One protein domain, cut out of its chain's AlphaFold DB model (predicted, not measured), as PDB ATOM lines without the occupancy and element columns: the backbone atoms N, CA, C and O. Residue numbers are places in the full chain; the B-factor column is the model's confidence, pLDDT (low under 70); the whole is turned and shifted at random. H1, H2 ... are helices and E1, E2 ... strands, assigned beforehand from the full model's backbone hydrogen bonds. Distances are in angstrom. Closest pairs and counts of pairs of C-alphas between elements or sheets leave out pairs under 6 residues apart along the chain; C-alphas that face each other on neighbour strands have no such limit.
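AT A GLANCE: This is residues 16 to 144 of the 154 residues of an uncharacterized protein of Bacteroidetes bacterium (UniProt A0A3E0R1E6). A small sheet of four strands has one helix, H2, along one face, and a much longer helix, H3, packs on H2 with its residues 116 to 124 and then runs on as an arm whose residues 134 to 144 stick out. H1 crosses H3 beside the E1 edge of the sheet, while the hairpin E2 and E3 reaches toward the far end from the arm. The printed part has 129 residues, with three named helices and four named strands in the order H1 E1 E2 E3 H2 E4 H3; the mixed sheet runs E1 E4 E2 E3, and the class is mixed, helices and strands. The whole is only just loose, close to compact, with a radius of gyration of the C-alphas of 17.0 A; it is a rod spanning 64 by 25 by 24 A.

HOW THE PARTS SIT: H1, residues 30 to 41, only grazes the sheet, with its residues 34 to 41. E1, residues 43 to 46, is an edge strand and the parallel neighbour of E4, residues 105 to 109, with N 46 and O 107 within hydrogen-bond range at 2.9 A. E4 is the parallel neighbour of E2, residues 55 to 61, with N 57 and O 108 at 2.8 A. E2 forms a hairpin with the other edge strand, E3, residues 67 to 72, antiparallel, with N 58 and O 70 at 2.9 A. H2, residues 89 to 102, is on the sheet in two layers, helix on one face, at a height over the sheet of 9.2 A; it lies over E4 and E2 and runs along the strands, at 1 degrees to E2 on the local plane. H3, residues 115 to 142, is not on the sheet. H3 touches H2, the closest C-alphas being those of Tyr 116 and Ser 93 at 4.5 A, at a shallow tilt of 34 degrees, only just short of steep, the same way. With its residues 121 to 128, H3 touches H1 at a steep tilt of 61 degrees; the closest C-alphas, those of Phe 125 and Leu 37, are 6.6 A apart. Every O i to N i+4 pair is within hydrogen-bond range in H1 and H3, and 8 of 10 in H2.

IN THESE COORDINATES: H1 begins at C-alpha 30, (257.708, 317.598, 362.284), and is 16.3 A long. E2 is 19.8 A long, E3 16.5 A and H2 20.8 A. H3 is 41.1 A long and ends at C-alpha 142, (253.057, 287.105, 374.064).

THE WHOLE: The C-alphas of Asp 64 and Gly 144, the two farthest apart, are 66.1 A apart. The printed part has no cut. The link from E3 to H2 is long, 16 residues, and its residues 85 to 86 pair antiparallel with residues 69 to 70 of E3. The mean pLDDT of the printed part is 94.2, and no printed residue is under 70.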
ATOM      1  N   LYS A  16     249.237 304.790 372.160       96.69
ATOM      2  CA  LYS A  16     249.923 304.798 373.468       96.69
ATOM      3  C   LYS A  16     251.433 305.026 373.353       96.69
ATOM      4  O   LYS A  16     252.032 305.485 374.324       96.69
ATOM      5  N   ARG A  17     252.038 304.733 372.198       94.06
ATOM      6  CA  ARG A  17     253.440 305.044 371.874       94.06
ATOM      7  C   ARG A  17     253.618 306.448 371.266       94.06
ATOM      8  O   ARG A  17     254.749 306.830 370.982       94.06
ATOM      9  N   GLY A  18     252.543 307.230 371.117       92.31
ATOM     10  CA  GLY A  18     252.574 308.573 370.528       92.31
ATOM     11  C   GLY A  18     252.676 308.570 369.000       92.31
ATOM     12  O   GLY A  18     253.319 309.452 368.432       92.31
ATOM     13  N   LEU A  19     252.113 307.544 368.358       94.69
ATOM     14  CA  LEU A  19     252.086 307.354 366.908       94.69
ATOM     15  C   LEU A  19     250.663 306.998 366.455       94.69
ATOM     16  O   LEU A  19     249.862 306.496 367.241       94.69
ATOM     17  N   SER A  20     250.362 307.217 365.185       94.56
ATOM     18  CA  SER A  20     249.073 306.916 364.558       94.56
ATOM     19  C   SER A  20     249.347 306.407 363.158       94.56
ATOM     20  O   SER A  20     250.200 306.954 362.470       94.56
ATOM     21  N   SER A  21     248.629 305.377 362.720       92.75
ATOM     22  CA  SER A  21     248.774 304.874 361.349       92.75
ATOM     23  C   SER A  21     248.067 305.729 360.296       92.75
ATOM     24  O   SER A  21     248.163 305.444 359.106       92.75
ATOM     25  N   TYR A  22     247.335 306.752 360.735       92.69
ATOM     26  CA  TYR A  22     246.633 307.695 359.869       92.69
ATOM     27  C   TYR A  22     247.396 309.005 359.671       92.69
ATOM     28  O   TYR A  22     246.980 309.821 358.846       92.69
ATOM     29  N   ASP A  23     248.465 309.211 360.436       92.62
ATOM     30  CA  ASP A  23     249.247 310.437 360.419       92.62
ATOM     31  C   ASP A  23     250.473 310.206 359.535       92.62
ATOM     32  O   ASP A  23     251.206 309.238 359.730       92.62
ATOM     33  N   GLY A  24     250.677 311.089 358.558       93.25
ATOM     34  CA  GLY A  24     251.933 311.149 357.814       93.25
ATOM     35  C   GLY A  24     253.017 311.865 358.619       93.25
ATOM     36  O   GLY A  24     252.735 312.491 359.646       93.25
ATOM     37  N   TYR A  25     254.250 311.807 358.124       95.50
ATOM     38  CA  TYR A  25     255.361 312.564 358.696       95.50
ATOM     39  C   TYR A  25     255.004 314.055 358.828       95.50
ATOM     40  O   TYR A  25     254.498 314.670 357.889       95.50
ATOM     41  N   GLY A  26     255.212 314.627 360.018       92.75
ATOM     42  CA  GLY A  26     254.957 316.046 360.276       92.75
ATOM     43  C   GLY A  26     253.478 316.442 360.340       92.75
ATOM     44  O   GLY A  26     253.172 317.634 360.374       92.75
ATOM     45  N   ALA A  27     252.544 315.483 360.393       91.06
ATOM     46  CA  ALA A  27     251.110 315.777 360.472       91.06
ATOM     47  C   ALA A  27     250.722 316.601 361.716       91.06
ATOM     48  O   ALA A  27     249.823 317.443 361.639       91.06
ATOM     49  N   GLU A  28     251.393 316.372 362.850       89.00
ATOM     50  CA  GLU A  28     251.215 317.162 364.076       89.00
ATOM     51  C   GLU A  28     252.412 318.077 364.367       89.00
ATOM     52  O   GLU A  28     252.229 319.278 364.584       89.00
ATOM     53  N   ASP A  29     253.621 317.509 364.418       93.31
ATOM     54  CA  ASP A  29     254.858 318.208 364.774       93.31
ATOM     55  C   ASP A  29     256.061 317.501 364.129       93.31
ATOM     56  O   ASP A  29     256.494 316.429 364.565       93.31
ATOM     57  N   GLU A  30     256.592 318.117 363.075       93.81
ATOM     58  CA  GLU A  30     257.708 317.598 362.284       93.81
ATOM     59  C   GLU A  30     258.978 317.374 363.119       93.81
ATOM     60  O   GLU A  30     259.609 316.323 363.016       93.81
ATOM     61  N   ASP A  31     259.308 318.290 364.037       95.44
ATOM     62  CA  ASP A  31     260.489 318.168 364.903       95.44
ATOM     63  C   ASP A  31     260.383 316.958 365.841       95.44
ATOM     64  O   ASP A  31     261.392 316.363 366.246       95.44
ATOM     65  N   VAL A  32     259.168 316.639 366.286       95.81
ATOM     66  CA  VAL A  32     258.903 315.479 367.139       95.81
ATOM     67  C   VAL A  32     259.035 314.189 366.339       95.81
ATOM     68  O   VAL A  32     259.659 313.245 366.832       95.81
ATOM     69  N   ASP A  33     258.490 314.142 365.128       96.50
ATOM     70  CA  ASP A  33     258.553 312.957 364.274       96.50
ATOM     71  C   ASP A  33     259.971 312.696 363.760       96.50
ATOM     72  O   ASP A  33     260.448 311.560 363.850       96.50
ATOM     73  N   TYR A  34     260.708 313.744 363.387       97.44
ATOM     74  CA  TYR A  34     262.129 313.657 363.057       97.44
ATOM     75  C   TYR A  34     262.943 313.047 364.208       97.44
ATOM     76  O   TYR A  34     263.700 312.095 364.022       97.44
ATOM     77  N   LYS A  35     262.727 313.499 365.453       97.38
ATOM     78  CA  LYS A  35     263.408 312.920 366.631       97.38
ATOM     79  C   LYS A  35     263.062 311.448 366.858       97.38
ATOM     80  O   LYS A  35     263.913 310.699 367.346       97.38
ATOM     81  N   LYS A  36     261.826 311.025 366.567       96.88
ATOM     82  CA  LYS A  36     261.437 309.606 366.644       96.88
ATOM     83  C   LYS A  36     262.175 308.793 365.581       96.88
ATOM     84  O   LYS A  36     262.723 307.751 365.934       96.88
ATOM     85  N   LEU A  37     262.249 309.299 364.347       97.19
ATOM     86  CA  LEU A  37     262.999 308.689 363.247       97.19
ATOM     87  C   LEU A  37     264.478 308.524 363.590       97.19
ATOM     88  O   LEU A  37     264.964 307.393 363.585       97.19
ATOM     89  N   CYS A  38     265.164 309.612 363.962       97.94
ATOM     90  CA  CYS A  38     266.577 309.582 364.352       97.94
ATOM     91  C   CYS A  38     266.849 308.515 365.409       97.94
ATOM     92  O   CYS A  38     267.845 307.806 365.350       97.94
ATOM     93  N   LYS A  39     265.944 308.373 366.383       97.62
ATOM     94  CA  LYS A  39     266.081 307.383 367.450       97.62
ATOM     95  C   LYS A  39     265.794 305.953 366.988       97.62
ATOM     96  O   LYS A  39     266.430 305.034 367.495       97.62
ATOM     97  N   HIS A  40     264.798 305.751 366.128       97.31
ATOM     98  CA  HIS A  40     264.405 304.420 365.666       97.31
ATOM     99  C   HIS A  40     265.466 303.813 364.745       97.31
ATOM    100  O   HIS A  40     265.805 302.643 364.897       97.31
ATOM    101  N   TYR A  41     266.013 304.630 363.846       98.00
ATOM    102  CA  TYR A  41     266.989 304.207 362.848       98.00
ATOM    103  C   TYR A  41     268.444 304.553 363.203       98.00
ATOM    104  O   TYR A  41     269.339 304.136 362.489       98.00
ATOM    105  N   ASP A  42     268.706 305.269 364.299       98.19
ATOM    106  CA  ASP A  42     270.057 305.677 364.731       98.19
ATOM    107  C   ASP A  42     270.807 306.523 363.682       98.19
ATOM    108  O   ASP A  42     271.893 306.167 363.239       98.19
ATOM    109  N   PHE A  43     270.232 307.650 363.254       97.94
ATOM    110  CA  PHE A  43     270.870 308.557 362.286       97.94
ATOM    111  C   PHE A  43     270.697 310.033 362.655       97.94
ATOM    112  O   PHE A  43     269.830 310.393 363.456       97.94
ATOM    113  N   GLU A  44     271.497 310.893 362.028       97.31
ATOM    114  CA  GLU A  44     271.395 312.354 362.124       97.31
ATOM    115  C   GLU A  44     271.673 312.996 360.761       97.31
ATOM    116  O   GLU A  44     272.677 312.671 360.127       97.31
ATOM    117  N   LEU A  45     270.820 313.929 360.329       97.62
ATOM    118  CA  LEU A  45     271.111 314.821 359.207       97.62
ATOM    119  C   LEU A  45     271.811 316.088 359.704       97.62
ATOM    120  O   LEU A  45     271.391 316.687 360.698       97.62
ATOM    121  N   ILE A  46     272.852 316.520 358.992       96.81
ATOM    122  CA  ILE A  46     273.570 317.768 359.265       96.81
ATOM    123  C   ILE A  46     273.659 318.636 358.007       96.81
ATOM    124  O   ILE A  46     273.955 318.148 356.923       96.81
ATOM    125  N   GLU A  47     273.493 319.945 358.171       95.44
ATOM    126  CA  GLU A  47     273.608 320.924 357.072       95.44
ATOM    127  C   GLU A  47     274.993 321.582 356.999       95.44
ATOM    128  O   GLU A  47     275.320 322.330 356.080       95.44
ATOM    129  N   GLN A  48     275.836 321.352 358.007       94.62
ATOM    130  CA  GLN A  48     277.193 321.882 358.028       94.62
ATOM    131  C   GLN A  48     278.162 320.805 357.585       94.62
ATOM    132  O   GLN A  48     278.328 319.794 358.268       94.62
ATOM    133  N   TRP A  49     278.850 321.066 356.475       91.94
ATOM    134  CA  TRP A  49     279.867 320.163 355.962       91.94
ATOM    135  C   TRP A  49     280.894 319.832 357.044       91.94
ATOM    136  O   TRP A  49     281.626 320.700 357.536       91.94
ATOM    137  N   HIS A  50     280.995 318.551 357.379       88.19
ATOM    138  CA  HIS A  50     281.929 318.067 358.377       88.19
ATOM    139  C   HIS A  50     282.576 316.770 357.895       88.19
ATOM    140  O   HIS A  50     281.891 315.814 357.567       88.19
ATOM    141  N   GLN A  51     283.907 316.676 357.955       84.56
ATOM    142  CA  GLN A  51     284.668 315.483 357.524       84.56
ATOM    143  C   GLN A  51     284.399 314.204 358.345       84.56
ATOM    144  O   GLN A  51     285.082 313.206 358.160       84.56
ATOM    145  N   ARG A  52     283.484 314.264 359.315       87.81
ATOM    146  CA  ARG A  52     283.070 313.116 360.136       87.81
ATOM    147  C   ARG A  52     281.651 312.657 359.820       87.81
ATOM    148  O   ARG A  52     281.205 311.742 360.490       87.81
ATOM    149  N   ALA A  53     280.954 313.313 358.891       94.75
ATOM    150  CA  ALA A  53     279.783 312.685 358.308       94.75
ATOM    151  C   ALA A  53     280.237 311.426 357.561       94.75
ATOM    152  O   ALA A  53     281.336 311.390 356.998       94.75
ATOM    153  N   ASP A  54     279.401 310.406 357.626       95.62
ATOM    154  CA  ASP A  54     279.620 309.102 357.018       95.62
ATOM    155  C   ASP A  54     279.171 309.106 355.552       95.62
ATOM    156  O   ASP A  54     279.742 308.399 354.727       95.62
ATOM    157  N   TYR A  55     278.204 309.964 355.209       96.00
ATOM    158  CA  TYR A  55     277.677 310.100 353.856       96.00
ATOM    159  C   TYR A  55     277.336 311.553 353.522       96.00
ATOM    160  O   TYR A  55     277.031 312.344 354.417       96.00
ATOM    161  N   PHE A  56     277.412 311.920 352.243       96.25
ATOM    162  CA  PHE A  56     277.284 313.300 351.776       96.25
ATOM    163  C   PHE A  56     276.357 313.364 350.568       96.25
ATOM    164  O   PHE A  56     276.636 312.711 349.567       96.25
ATOM    165  N   LEU A  57     275.309 314.188 350.649       95.81
ATOM    166  CA  LEU A  57     274.428 314.549 349.540       95.81
ATOM    167  C   LEU A  57     274.532 316.054 349.280       95.81
ATOM    168  O   LEU A  57     274.227 316.864 350.158       95.81
ATOM    169  N   TYR A  58     274.983 316.436 348.089       94.75
ATOM    170  CA  TYR A  58     275.208 317.836 347.731       94.75
ATOM    171  C   TYR A  58     275.075 318.088 346.235       94.75
ATOM    172  O   TYR A  58     275.076 317.156 345.434       94.75
ATOM    173  N   THR A  59     274.958 319.355 345.857       93.25
ATOM    174  CA  THR A  59     274.864 319.791 344.467       93.25
ATOM    175  C   THR A  59     276.194 320.328 343.953       93.25
ATOM    176  O   THR A  59     276.998 320.911 344.678       93.25
ATOM    177  N   GLU A  60     276.439 320.127 342.662       92.62
ATOM    178  CA  GLU A  60     277.569 320.694 341.934       92.62
ATOM    179  C   GLU A  60     277.093 321.250 340.594       92.62
ATOM    180  O   GLU A  60     276.169 320.731 339.967       92.62
ATOM    181  N   THR A  61     277.750 322.305 340.114       94.69
ATOM    182  CA  THR A  61     277.458 322.878 338.793       94.69
ATOM    183  C   THR A  61     278.541 322.490 337.792       94.69
ATOM    184  O   THR A  61     279.732 322.722 338.008       94.69
ATOM    185  N   THR A  62     278.141 321.947 336.644       94.19
ATOM    186  CA  THR A  62     279.059 321.660 335.540       94.19
ATOM    187  C   THR A  62     279.651 322.942 334.959       94.19
ATOM    188  O   THR A  62     279.092 324.035 335.057       94.19
ATOM    189  N   ALA A  63     280.783 322.820 334.261       96.06
ATOM    190  CA  ALA A  63     281.446 323.968 333.638       96.06
ATOM    191  C   ALA A  63     280.571 324.719 332.607       96.06
ATOM    192  O   ALA A  63     280.843 325.882 332.309       96.06
ATOM    193  N   ASP A  64     279.552 324.065 332.049       96.00
ATOM    194  CA  ASP A  64     278.580 324.617 331.102       96.00
ATOM    195  C   ASP A  64     277.224 324.999 331.730       96.00
ATOM    196  O   ASP A  64     276.349 325.488 331.016       96.00
ATOM    197  N   GLY A  65     277.084 324.892 333.058       94.12
ATOM    198  CA  GLY A  65     275.971 325.474 333.814       94.12
ATOM    199  C   GLY A  65     274.783 324.547 334.074       94.12
ATOM    200  O   GLY A  65     273.684 325.051 334.298       94.12
ATOM    201  N   TYR A  66     274.978 323.229 334.033       92.50
ATOM    202  CA  TYR A  66     273.989 322.255 334.494       92.50
ATOM    203  C   TYR A  66     274.221 321.921 335.965       92.50
ATOM    204  O   TYR A  66     275.363 321.835 336.408       92.50
ATOM    205  N   GLU A  67     273.141 321.724 336.706       92.06
ATOM    206  CA  GLU A  67     273.179 321.247 338.085       92.06
ATOM    207  C   GLU A  67     273.205 319.716 338.096       92.06
ATOM    208  O   GLU A  67     272.532 319.069 337.289       92.06
ATOM    209  N   LEU A  68     274.030 319.156 338.972       93.50
ATOM    210  CA  LEU A  68     274.163 317.731 339.230       93.50
ATOM    211  C   LEU A  68     274.112 317.505 340.733       93.50
ATOM    212  O   LEU A  68     274.497 318.378 341.510       93.50
ATOM    213  N   TRP A  69     273.722 316.302 341.125       94.62
ATOM    214  CA  TRP A  69     273.727 315.880 342.515       94.62
ATOM    215  C   TRP A  69     274.804 314.832 342.731       94.62
ATOM    216  O   TRP A  69     275.054 313.993 341.865       94.62
ATOM    217  N   VAL A  70     275.438 314.886 343.891       94.50
ATOM    218  CA  VAL A  70     276.464 313.948 344.321       94.50
ATOM    219  C   VAL A  70     276.008 313.306 345.622       94.50
ATOM    220  O   VAL A  70     275.710 314.020 346.575       94.50
ATOM    221  N   ALA A  71     275.975 311.978 345.660       94.94
ATOM    222  CA  ALA A  71     275.705 311.175 346.844       94.94
ATOM    223  C   ALA A  71     276.880 310.204 347.050       94.94
ATOM    224  O   ALA A  71     277.113 309.343 346.209       94.94
ATOM    225  N   THR A  72     277.683 310.381 348.104       94.56
ATOM    226  CA  THR A  72     278.959 309.650 348.245       94.56
ATOM    227  C   THR A  72     279.440 309.512 349.694       94.56
ATOM    228  O   THR A  72     279.232 310.397 350.526       94.56
ATOM    229  N   GLU A  73     280.177 308.435 349.978       93.19
ATOM    230  CA  GLU A  73     280.984 308.253 351.201       93.19
ATOM    231  C   GLU A  73     282.363 308.944 351.096       93.19
ATOM    232  O   GLU A  73     283.127 309.018 352.066       93.19
ATOM    233  N   HIS A  74     282.753 309.412 349.902       87.94
ATOM    234  CA  HIS A  74     284.125 309.832 349.588       87.94
ATOM    235  C   HIS A  74     284.215 311.239 348.981       87.94
ATOM    236  O   HIS A  74     284.822 311.441 347.922       87.94
ATOM    237  N   PRO A  75     283.729 312.275 349.684       85.38
ATOM    238  CA  PRO A  75     283.601 313.611 349.107       85.38
ATOM    239  C   PRO A  75     284.935 314.322 348.805       85.38
ATOM    240  O   PRO A  75     284.956 315.370 348.167       85.38
ATOM    241  N   ASN A  76     286.073 313.799 349.281       83.69
ATOM    242  CA  ASN A  76     287.385 314.454 349.184       83.69
ATOM    243  C   ASN A  76     288.306 313.879 348.091       83.69
ATOM    244  O   ASN A  76     289.524 314.052 348.180       83.69
ATOM    245  N   GLY A  77     287.759 313.232 347.058       77.19
ATOM    246  CA  GLY A  77     288.520 312.985 345.825       77.19
ATOM    247  C   GLY A  77     288.328 311.641 345.135       77.19
ATOM    248  O   GLY A  77     288.925 311.464 344.076       77.19
ATOM    249  N   ASP A  78     287.500 310.743 345.672       86.94
ATOM    250  CA  ASP A  78     287.215 309.435 345.061       86.94
ATOM    251  C   ASP A  78     285.754 309.328 344.582       86.94
ATOM    252  O   ASP A  78     285.192 308.240 344.531       86.94
ATOM    253  N   VAL A  79     285.151 310.462 344.201       92.19
ATOM    254  CA  VAL A  79     283.783 310.509 343.663       92.19
ATOM    255  C   VAL A  79     283.721 309.807 342.307       92.19
ATOM    256  O   VAL A  79     284.406 310.189 341.348       92.19
ATOM    257  N   SER A  80     282.873 308.790 342.214       92.19
ATOM    258  CA  SER A  80     282.676 307.986 341.013       92.19
ATOM    259  C   SER A  80     281.531 308.550 340.176       92.19
ATOM    260  O   SER A  80     280.373 308.473 340.556       92.19
ATOM    261  N   ILE A  81     281.819 309.079 338.980       90.81
ATOM    262  CA  ILE A  81     280.779 309.662 338.101       90.81
ATOM    263  C   ILE A  81     279.665 308.661 337.743       90.81
ATOM    264  O   ILE A  81     278.546 309.067 337.455       90.81
ATOM    265  N   ASN A  82     279.966 307.361 337.723       90.62
ATOM    266  CA  ASN A  82     278.989 306.337 337.348       90.62
ATOM    267  C   ASN A  82     278.156 305.822 338.532       90.62
ATOM    268  O   ASN A  82     277.196 305.096 338.286       90.62
ATOM    269  N   GLU A  83     278.557 306.117 339.771       89.50
ATOM    270  CA  GLU A  83     277.942 305.571 340.991       89.50
ATOM    271  C   GLU A  83     277.390 306.685 341.883       89.50
ATOM    272  O   GLU A  83     276.257 306.585 342.334       89.50
ATOM    273  N   ASP A  84     278.153 307.762 342.060       93.94
ATOM    274  CA  ASP A  84     277.877 308.815 343.036       93.94
ATOM    275  C   ASP A  84     277.198 310.046 342.422       93.94
ATOM    276  O   ASP A  84     276.738 310.921 343.150       93.94
ATOM    277  N   VAL A  85     277.199 310.190 341.089       93.31
ATOM    278  CA  VAL A  85     276.688 311.393 340.412       93.31
ATOM    279  C   VAL A  85     275.347 311.115 339.751       93.31
ATOM    280  O   VAL A  85     275.236 310.314 338.822       93.31
ATOM    281  N   HIS A  86     274.338 311.862 340.181       91.38
ATOM    282  CA  HIS A  86     272.963 311.749 339.728       91.38
ATOM    283  C   HIS A  86     272.595 312.967 338.882       91.38
ATOM    284  O   HIS A  86     272.817 314.117 339.262       91.38
ATOM    285  N   TYR A  87     272.025 312.712 337.703       87.50
ATOM    286  CA  TYR A  87     271.516 313.772 336.826       87.50
ATOM    287  C   TYR A  87     270.118 314.257 337.239       87.50
ATOM    288  O   TYR A  87     269.692 315.329 336.821       87.50
ATOM    289  N   TYR A  88     269.399 313.460 338.030       83.88
ATOM    290  CA  TYR A  88     268.095 313.797 338.580       83.88
ATOM    291  C   TYR A  88     268.114 313.581 340.090       83.88
ATOM    292  O   TYR A  88     268.678 312.604 340.573       83.88
ATOM    293  N   ASP A  89     267.446 314.470 340.808       77.94
ATOM    294  CA  ASP A  89     267.211 314.391 342.248       77.94
ATOM    295  C   ASP A  89     266.222 313.287 342.648       77.94
ATOM    296  O   ASP A  89     266.266 312.817 343.779       77.94
ATOM    297  N   ASN A  90     265.366 312.839 341.722       74.19
ATOM    298  CA  ASN A  90     264.337 311.823 341.996       74.19
ATOM    299  C   ASN A  90     264.897 310.505 342.570       74.19
ATOM    300  O   ASN A  90     264.194 309.826 343.308       74.19
ATOM    301  N   ASP A  91     266.148 310.147 342.262       83.38
ATOM    302  CA  ASP A  91     266.769 308.920 342.783       83.38
ATOM    303  C   ASP A  91     267.407 309.134 344.175       83.38
ATOM    304  O   ASP A  91     267.709 308.176 344.886       83.38
ATOM    305  N   LEU A  92     267.608 310.385 344.607       91.75
ATOM    306  CA  LEU A  92     268.289 310.695 345.870       91.75
ATOM    307  C   LEU A  92     267.452 310.355 347.097       91.75
ATOM    308  O   LEU A  92     268.019 310.052 348.146       91.75
ATOM    309  N   SER A  93     266.123 310.393 346.976       94.69
ATOM    310  CA  SER A  93     265.223 309.974 348.051       94.69
ATOM    311  C   SER A  93     265.437 308.495 348.389       94.69
ATOM    312  O   SER A  93     265.576 308.135 349.561       94.69
ATOM    313  N   GLU A  94     265.569 307.639 347.369       94.00
ATOM    314  CA  GLU A  94     265.861 306.213 347.549       94.00
ATOM    315  C   GLU A  94     267.243 306.011 348.183       94.00
ATOM    316  O   GLU A  94     267.364 305.290 349.175       94.00
ATOM    317  N   VAL A  95     268.262 306.727 347.695       93.81
ATOM    318  CA  VAL A  95     269.618 306.681 348.265       93.81
ATOM    319  C   VAL A  95     269.616 307.082 349.743       93.81
ATOM    320  O   VAL A  95     270.161 306.368 350.585       93.81
ATOM    321  N   LEU A  96     268.978 308.200 350.096       96.75
ATOM    322  CA  LEU A  96     268.903 308.662 351.482       96.75
ATOM    323  C   LEU A  96     268.107 307.685 352.364       96.75
ATOM    324  O   LEU A  96     268.519 307.395 353.487       96.75
ATOM    325  N   THR A  97     267.013 307.125 351.842       97.19
ATOM    326  CA  THR A  97     266.203 306.095 352.512       97.19
ATOM    327  C   THR A  97     267.046 304.873 352.882       97.19
ATOM    328  O   THR A  97     266.912 304.350 353.991       97.19
ATOM    329  N   GLU A  98     267.928 304.406 351.993       95.88
ATOM    330  CA  GLU A  98     268.826 303.283 352.283       95.88
ATOM    331  C   GLU A  98     269.792 303.601 353.428       95.88
ATOM    332  O   GLU A  98     269.915 302.811 354.366       95.88
ATOM    333  N   TRP A  99     270.422 304.776 353.402       95.69
ATOM    334  CA  TRP A  99     271.344 305.207 354.454       95.69
ATOM    335  C   TRP A  99     270.666 305.373 355.812       95.69
ATOM    336  O   TRP A  99     271.189 304.896 356.821       95.69
ATOM    337  N   ILE A 100     269.468 305.964 355.840       97.75
ATOM    338  CA  ILE A 100     268.651 306.033 357.056       97.75
ATOM    339  C   ILE A 100     268.331 304.614 357.542       97.75
ATOM    340  O   ILE A 100     268.476 304.327 358.724       97.75
ATOM    341  N   ARG A 101     267.934 303.700 356.648       96.81
ATOM    342  CA  ARG A 101     267.538 302.330 357.014       96.81
ATOM    343  C   ARG A 101     268.683 301.533 357.632       96.81
ATOM    344  O   ARG A 101     268.430 300.747 358.545       96.81
ATOM    345  N   TYR A 102     269.903 301.683 357.117       95.50
ATOM    346  CA  TYR A 102     271.077 301.021 357.690       95.50
ATOM    347  C   TYR A 102     271.404 301.548 359.086       95.50
ATOM    348  O   TYR A 102     271.786 300.755 359.952       95.50
ATOM    349  N   GLY A 103     271.210 302.849 359.301       94.94
ATOM    350  CA  GLY A 103     271.459 303.485 360.581       94.94
ATOM    351  C   GLY A 103     272.936 303.576 360.947       94.94
ATOM    352  O   GLY A 103     273.830 303.211 360.184       94.94
ATOM    353  N   GLY A 104     273.192 304.081 362.150       94.94
ATOM    354  CA  GLY A 104     274.527 304.322 362.687       94.94
ATOM    355  C   GLY A 104     275.325 305.377 361.919       94.94
ATOM    356  O   GLY A 104     276.553 305.292 361.917       94.94
ATOM    357  N   ALA A 105     274.656 306.327 361.256       95.19
ATOM    358  CA  ALA A 105     275.281 307.264 360.324       95.19
ATOM    359  C   ALA A 105     274.922 308.730 360.611       95.19
ATOM    360  O   ALA A 105     273.764 309.081 360.857       95.19
ATOM    361  N   THR A 106     275.917 309.609 360.509       97.44
ATOM    362  CA  THR A 106     275.729 311.054 360.365       97.44
ATOM    363  C   THR A 106     275.797 311.410 358.883       97.44
ATOM    364  O   THR A 106     276.830 311.219 358.245       97.44
ATOM    365  N   ILE A 107     274.721 311.957 358.326       97.69
ATOM    366  CA  ILE A 107     274.582 312.215 356.892       97.69
ATOM    367  C   ILE A 107     274.576 313.724 356.662       97.69
ATOM    368  O   ILE A 107     273.750 314.449 357.215       97.69
ATOM    369  N   TYR A 108     275.503 314.213 355.849       97.50
ATOM    370  CA  TYR A 108     275.474 315.589 355.381       97.50
ATOM    371  C   TYR A 108     274.480 315.729 354.228       97.50
ATOM    372  O   TYR A 108     274.566 314.988 353.249       97.50
ATOM    373  N   VAL A 109     273.582 316.706 354.332       96.81
ATOM    374  CA  VAL A 109     272.693 317.142 353.252       96.81
ATOM    375  C   VAL A 109     272.893 318.639 353.048       96.81
ATOM    376  O   VAL A 109     272.912 319.398 354.015       96.81
ATOM    377  N   GLU A 110     273.098 319.076 351.808       95.25
ATOM    378  CA  GLU A 110     273.303 320.503 351.524       95.25
ATOM    379  C   GLU A 110     272.064 321.353 351.842       95.25
ATOM    380  O   GLU A 110     272.202 322.472 352.336       95.25
ATOM    381  N   ASP A 111     270.876 320.805 351.589       94.69
ATOM    382  CA  ASP A 111     269.585 321.431 351.866       94.69
ATOM    383  C   ASP A 111     268.655 320.396 352.508       94.69
ATOM    384  O   ASP A 111     268.214 319.451 351.850       94.69
ATOM    385  N   ILE A 112     268.383 320.554 353.805       94.75
ATOM    386  CA  ILE A 112     267.496 319.652 354.551       94.75
ATOM    387  C   ILE A 112     266.021 319.841 354.172       94.75
ATOM    388  O   ILE A 112     265.223 318.929 354.361       94.75
ATOM    389  N   GLU A 113     265.658 320.997 353.607       93.12
ATOM    390  CA  GLU A 113     264.297 321.293 353.146       93.12
ATOM    391  C   GLU A 113     264.055 320.791 351.709       93.12
ATOM    392  O   GLU A 113     262.946 320.922 351.177       93.12
ATOM    393  N   ALA A 114     265.067 320.195 351.067       93.88
ATOM    394  CA  ALA A 114     264.956 319.686 349.709       93.88
ATOM    395  C   ALA A 114     263.868 318.606 349.580       93.88
ATOM    396  O   ALA A 114     263.617 317.805 350.483       93.88
ATOM    397  N   TYR A 115     263.236 318.549 348.405       94.19
ATOM    398  CA  TYR A 115     262.121 317.633 348.145       94.19
ATOM    399  C   TYR A 115     262.488 316.163 348.394       94.19
ATOM    400  O   TYR A 115     261.745 315.462 349.073       94.19
ATOM    401  N   TYR A 116     263.660 315.725 347.921       94.50
ATOM    402  CA  TYR A 116     264.126 314.349 348.105       94.50
ATOM    403  C   TYR A 116     264.396 314.000 349.580       94.50
ATOM    404  O   TYR A 116     264.286 312.836 349.958       94.50
ATOM    405  N   VAL A 117     264.733 314.988 350.425       96.38
ATOM    406  CA  VAL A 117     264.921 314.781 351.871       96.38
ATOM    407  C   VAL A 117     263.572 314.547 352.535       96.38
ATOM    408  O   VAL A 117     263.403 313.550 353.234       96.38
ATOM    409  N   ASN A 118     262.597 315.416 352.262       95.81
ATOM    410  CA  ASN A 118     261.237 315.269 352.782       95.81
ATOM    411  C   ASN A 118     260.597 313.947 352.343       95.81
ATOM    412  O   ASN A 118     260.044 313.230 353.171       95.81
ATOM    413  N   GLU A 119     260.740 313.580 351.067       96.50
ATOM    414  CA  GLU A 119     260.238 312.308 350.541       96.50
ATOM    415  C   GLU A 119     260.881 311.103 351.250       96.50
ATOM    416  O   GLU A 119     260.176 310.178 351.657       96.50
ATOM    417  N   ALA A 120     262.199 311.122 351.475       97.44
ATOM    418  CA  ALA A 120     262.883 310.051 352.199       97.44
ATOM    419  C   ALA A 120     262.411 309.943 353.661       97.44
ATOM    420  O   ALA A 120     262.219 308.838 354.175       97.44
ATOM    421  N   LEU A 121     262.199 311.075 354.343       97.94
ATOM    422  CA  LEU A 121     261.705 311.105 355.724       97.94
ATOM    423  C   LEU A 121     260.261 310.591 355.824       97.94
ATOM    424  O   LEU A 121     259.977 309.791 356.715       97.94
ATOM    425  N   GLU A 122     259.383 310.968 354.888       97.69
ATOM    426  CA  GLU A 122     258.017 310.438 354.772       97.69
ATOM    427  C   GLU A 122     258.025 308.910 354.606       97.69
ATOM    428  O   GLU A 122     257.421 308.190 355.406       97.69
ATOM    429  N   VAL A 123     258.789 308.398 353.633       97.81
ATOM    430  CA  VAL A 123     258.924 306.953 353.380       97.81
ATOM    431  C   VAL A 123     259.452 306.216 354.612       97.81
ATOM    432  O   VAL A 123     258.980 305.127 354.958       97.81
ATOM    433  N   MET A 124     260.447 306.781 355.296       98.19
ATOM    434  CA  MET A 124     261.030 306.151 356.478       98.19
ATOM    435  C   MET A 124     260.118 306.208 357.702       98.19
ATOM    436  O   MET A 124     260.161 305.284 358.522       98.19
ATOM    437  N   PHE A 125     259.260 307.222 357.806       98.19
ATOM    438  CA  PHE A 125     258.242 307.322 358.848       98.19
ATOM    439  C   PHE A 125     257.165 306.251 358.688       98.19
ATOM    440  O   PHE A 125     256.877 305.534 359.650       98.19
ATOM    441  N   ASP A 126     256.664 306.055 357.469       98.00
ATOM    442  CA  ASP A 126     255.713 304.984 357.159       98.00
ATOM    443  C   ASP A 126     256.319 303.604 357.464       98.00
ATOM    444  O   ASP A 126     255.716 302.785 358.164       98.00
ATOM    445  N   ASN A 127     257.566 303.372 357.038       98.00
ATOM    446  CA  ASN A 127     258.293 302.136 357.343       98.00
ATOM    447  C   ASN A 127     258.462 301.913 358.858       98.00
ATOM    448  O   ASN A 127     258.337 300.782 359.336       98.00
ATOM    449  N   MET A 128     258.726 302.977 359.625       98.00
ATOM    450  CA  MET A 128     258.852 302.907 361.085       98.00
ATOM    451  C   MET A 128     257.515 302.526 361.730       98.00
ATOM    452  O   MET A 128     257.488 301.688 362.632       98.00
ATOM    453  N   ILE A 129     256.405 303.119 361.277       97.88
ATOM    454  CA  ILE A 129     255.064 302.790 361.771       97.88
ATOM    455  C   ILE A 129     254.760 301.309 361.539       97.88
ATOM    456  O   ILE A 129     254.338 300.632 362.479       97.88
ATOM    457  N   GLU A 130     255.001 300.794 360.333       97.88
ATOM    458  CA  GLU A 130     254.762 299.380 360.021       97.88
ATOM    459  C   GLU A 130     255.639 298.449 360.874       97.88
ATOM    460  O   GLU A 130     255.124 297.508 361.479       97.88
ATOM    461  N   SER A 131     256.926 298.769 361.053       97.25
ATOM    462  CA  SER A 131     257.807 297.997 361.943       97.25
ATOM    463  C   SER A 131     257.297 297.977 363.392       97.25
ATOM    464  O   SER A 131     257.323 296.945 364.061       97.25
ATOM    465  N   ILE A 132     256.797 299.108 363.898       97.88
ATOM    466  CA  ILE A 132     256.248 299.196 365.257       97.88
ATOM    467  C   ILE A 132     254.925 298.426 365.377       97.88
ATOM    468  O   ILE A 132     254.652 297.842 366.430       97.88
ATOM    469  N   LYS A 133     254.094 298.384 364.328       97.81
ATOM    470  CA  LYS A 133     252.890 297.536 364.309       97.81
ATOM    471  C   LYS A 133     253.256 296.057 364.416       97.81
ATOM    472  O   LYS A 133     252.630 295.348 365.207       97.81
ATOM    473  N   ASP A 134     254.284 295.611 363.701       97.75
ATOM    474  CA  ASP A 134     254.777 294.233 363.789       97.75
ATOM    475  C   ASP A 134     255.259 293.889 365.207       97.75
ATOM    476  O   ASP A 134     254.899 292.839 365.752       97.75
ATOM    477  N   GLU A 135     255.993 294.794 365.862       97.94
ATOM    478  CA  GLU A 135     256.376 294.644 367.273       97.94
ATOM    479  C   GLU A 135     255.156 294.529 368.196       97.94
ATOM    480  O   GLU A 135     255.104 293.649 369.056       97.94
ATOM    481  N   ILE A 136     254.149 295.391 368.014       98.06
ATOM    482  CA  ILE A 136     252.902 295.351 368.789       98.06
ATOM    483  C   ILE A 136     252.197 294.004 368.604       98.06
ATOM    484  O   ILE A 136     251.698 293.434 369.574       98.06
ATOM    485  N   ILE A 137     252.152 293.471 367.381       97.12
ATOM    486  CA  ILE A 137     251.555 292.159 367.100       97.12
ATOM    487  C   ILE A 137     252.304 291.054 367.854       97.12
ATOM    488  O   ILE A 137     251.664 290.157 368.410       97.12
ATOM    489  N   ILE A 138     253.637 291.107 367.899       97.56
ATOM    490  CA  ILE A 138     254.458 290.159 368.667       97.56
ATOM    491  C   ILE A 138     254.134 290.263 370.167       97.56
ATOM    492  O   ILE A 138     253.831 289.248 370.791       97.56
ATOM    493  N   GLU A 139     254.098 291.473 370.727       97.69
ATOM    494  CA  GLU A 139     253.743 291.704 372.136       97.69
ATOM    495  C   GLU A 139     252.341 291.185 372.478       97.69
ATOM    496  O   GLU A 139     252.135 290.545 373.508       97.69
ATOM    497  N   LEU A 140     251.360 291.425 371.605       96.88
ATOM    498  CA  LEU A 140     249.996 290.937 371.791       96.88
ATOM    499  C   LEU A 140     249.947 289.403 371.797       96.88
ATOM    500  O   LEU A 140     249.257 288.819 372.635       96.88
ATOM    501  N   LYS A 141     250.705 288.735 370.920       95.94
ATOM    502  CA  LYS A 141     250.825 287.268 370.936       95.94
ATOM    503  C   LYS A 141     251.419 286.768 372.253       95.94
ATOM    504  O   LYS A 141     250.875 285.834 372.843       95.94
ATOM    505  N   ASP A 142     252.454 287.431 372.765       96.50
ATOM    506  CA  ASP A 142     253.057 287.105 374.064       96.50
ATOM    507  C   ASP A 142     252.084 287.332 375.243       96.50
ATOM    508  O   ASP A 142     252.109 286.603 376.237       96.50
ATOM    509  N   GLU A 143     251.158 288.290 375.123       95.94
ATOM    510  CA  GLU A 143     250.059 288.533 376.073       95.94
ATOM    511  C   GLU A 143     248.874 287.539 375.944       95.94
ATOM    512  O   GLU A 143     247.887 287.623 376.702       95.94
ATOM    513  N   GLY A 144     248.955 286.596 374.999       94.69
ATOM    514  CA  GLY A 144     247.954 285.561 374.733       94.69
ATOM    515  C   GLY A 144     246.792 286.011 373.844       94.69
ATOM    516  O   GLY A 144     245.686 285.491 373.997       94.69
TER     517      GLY A 144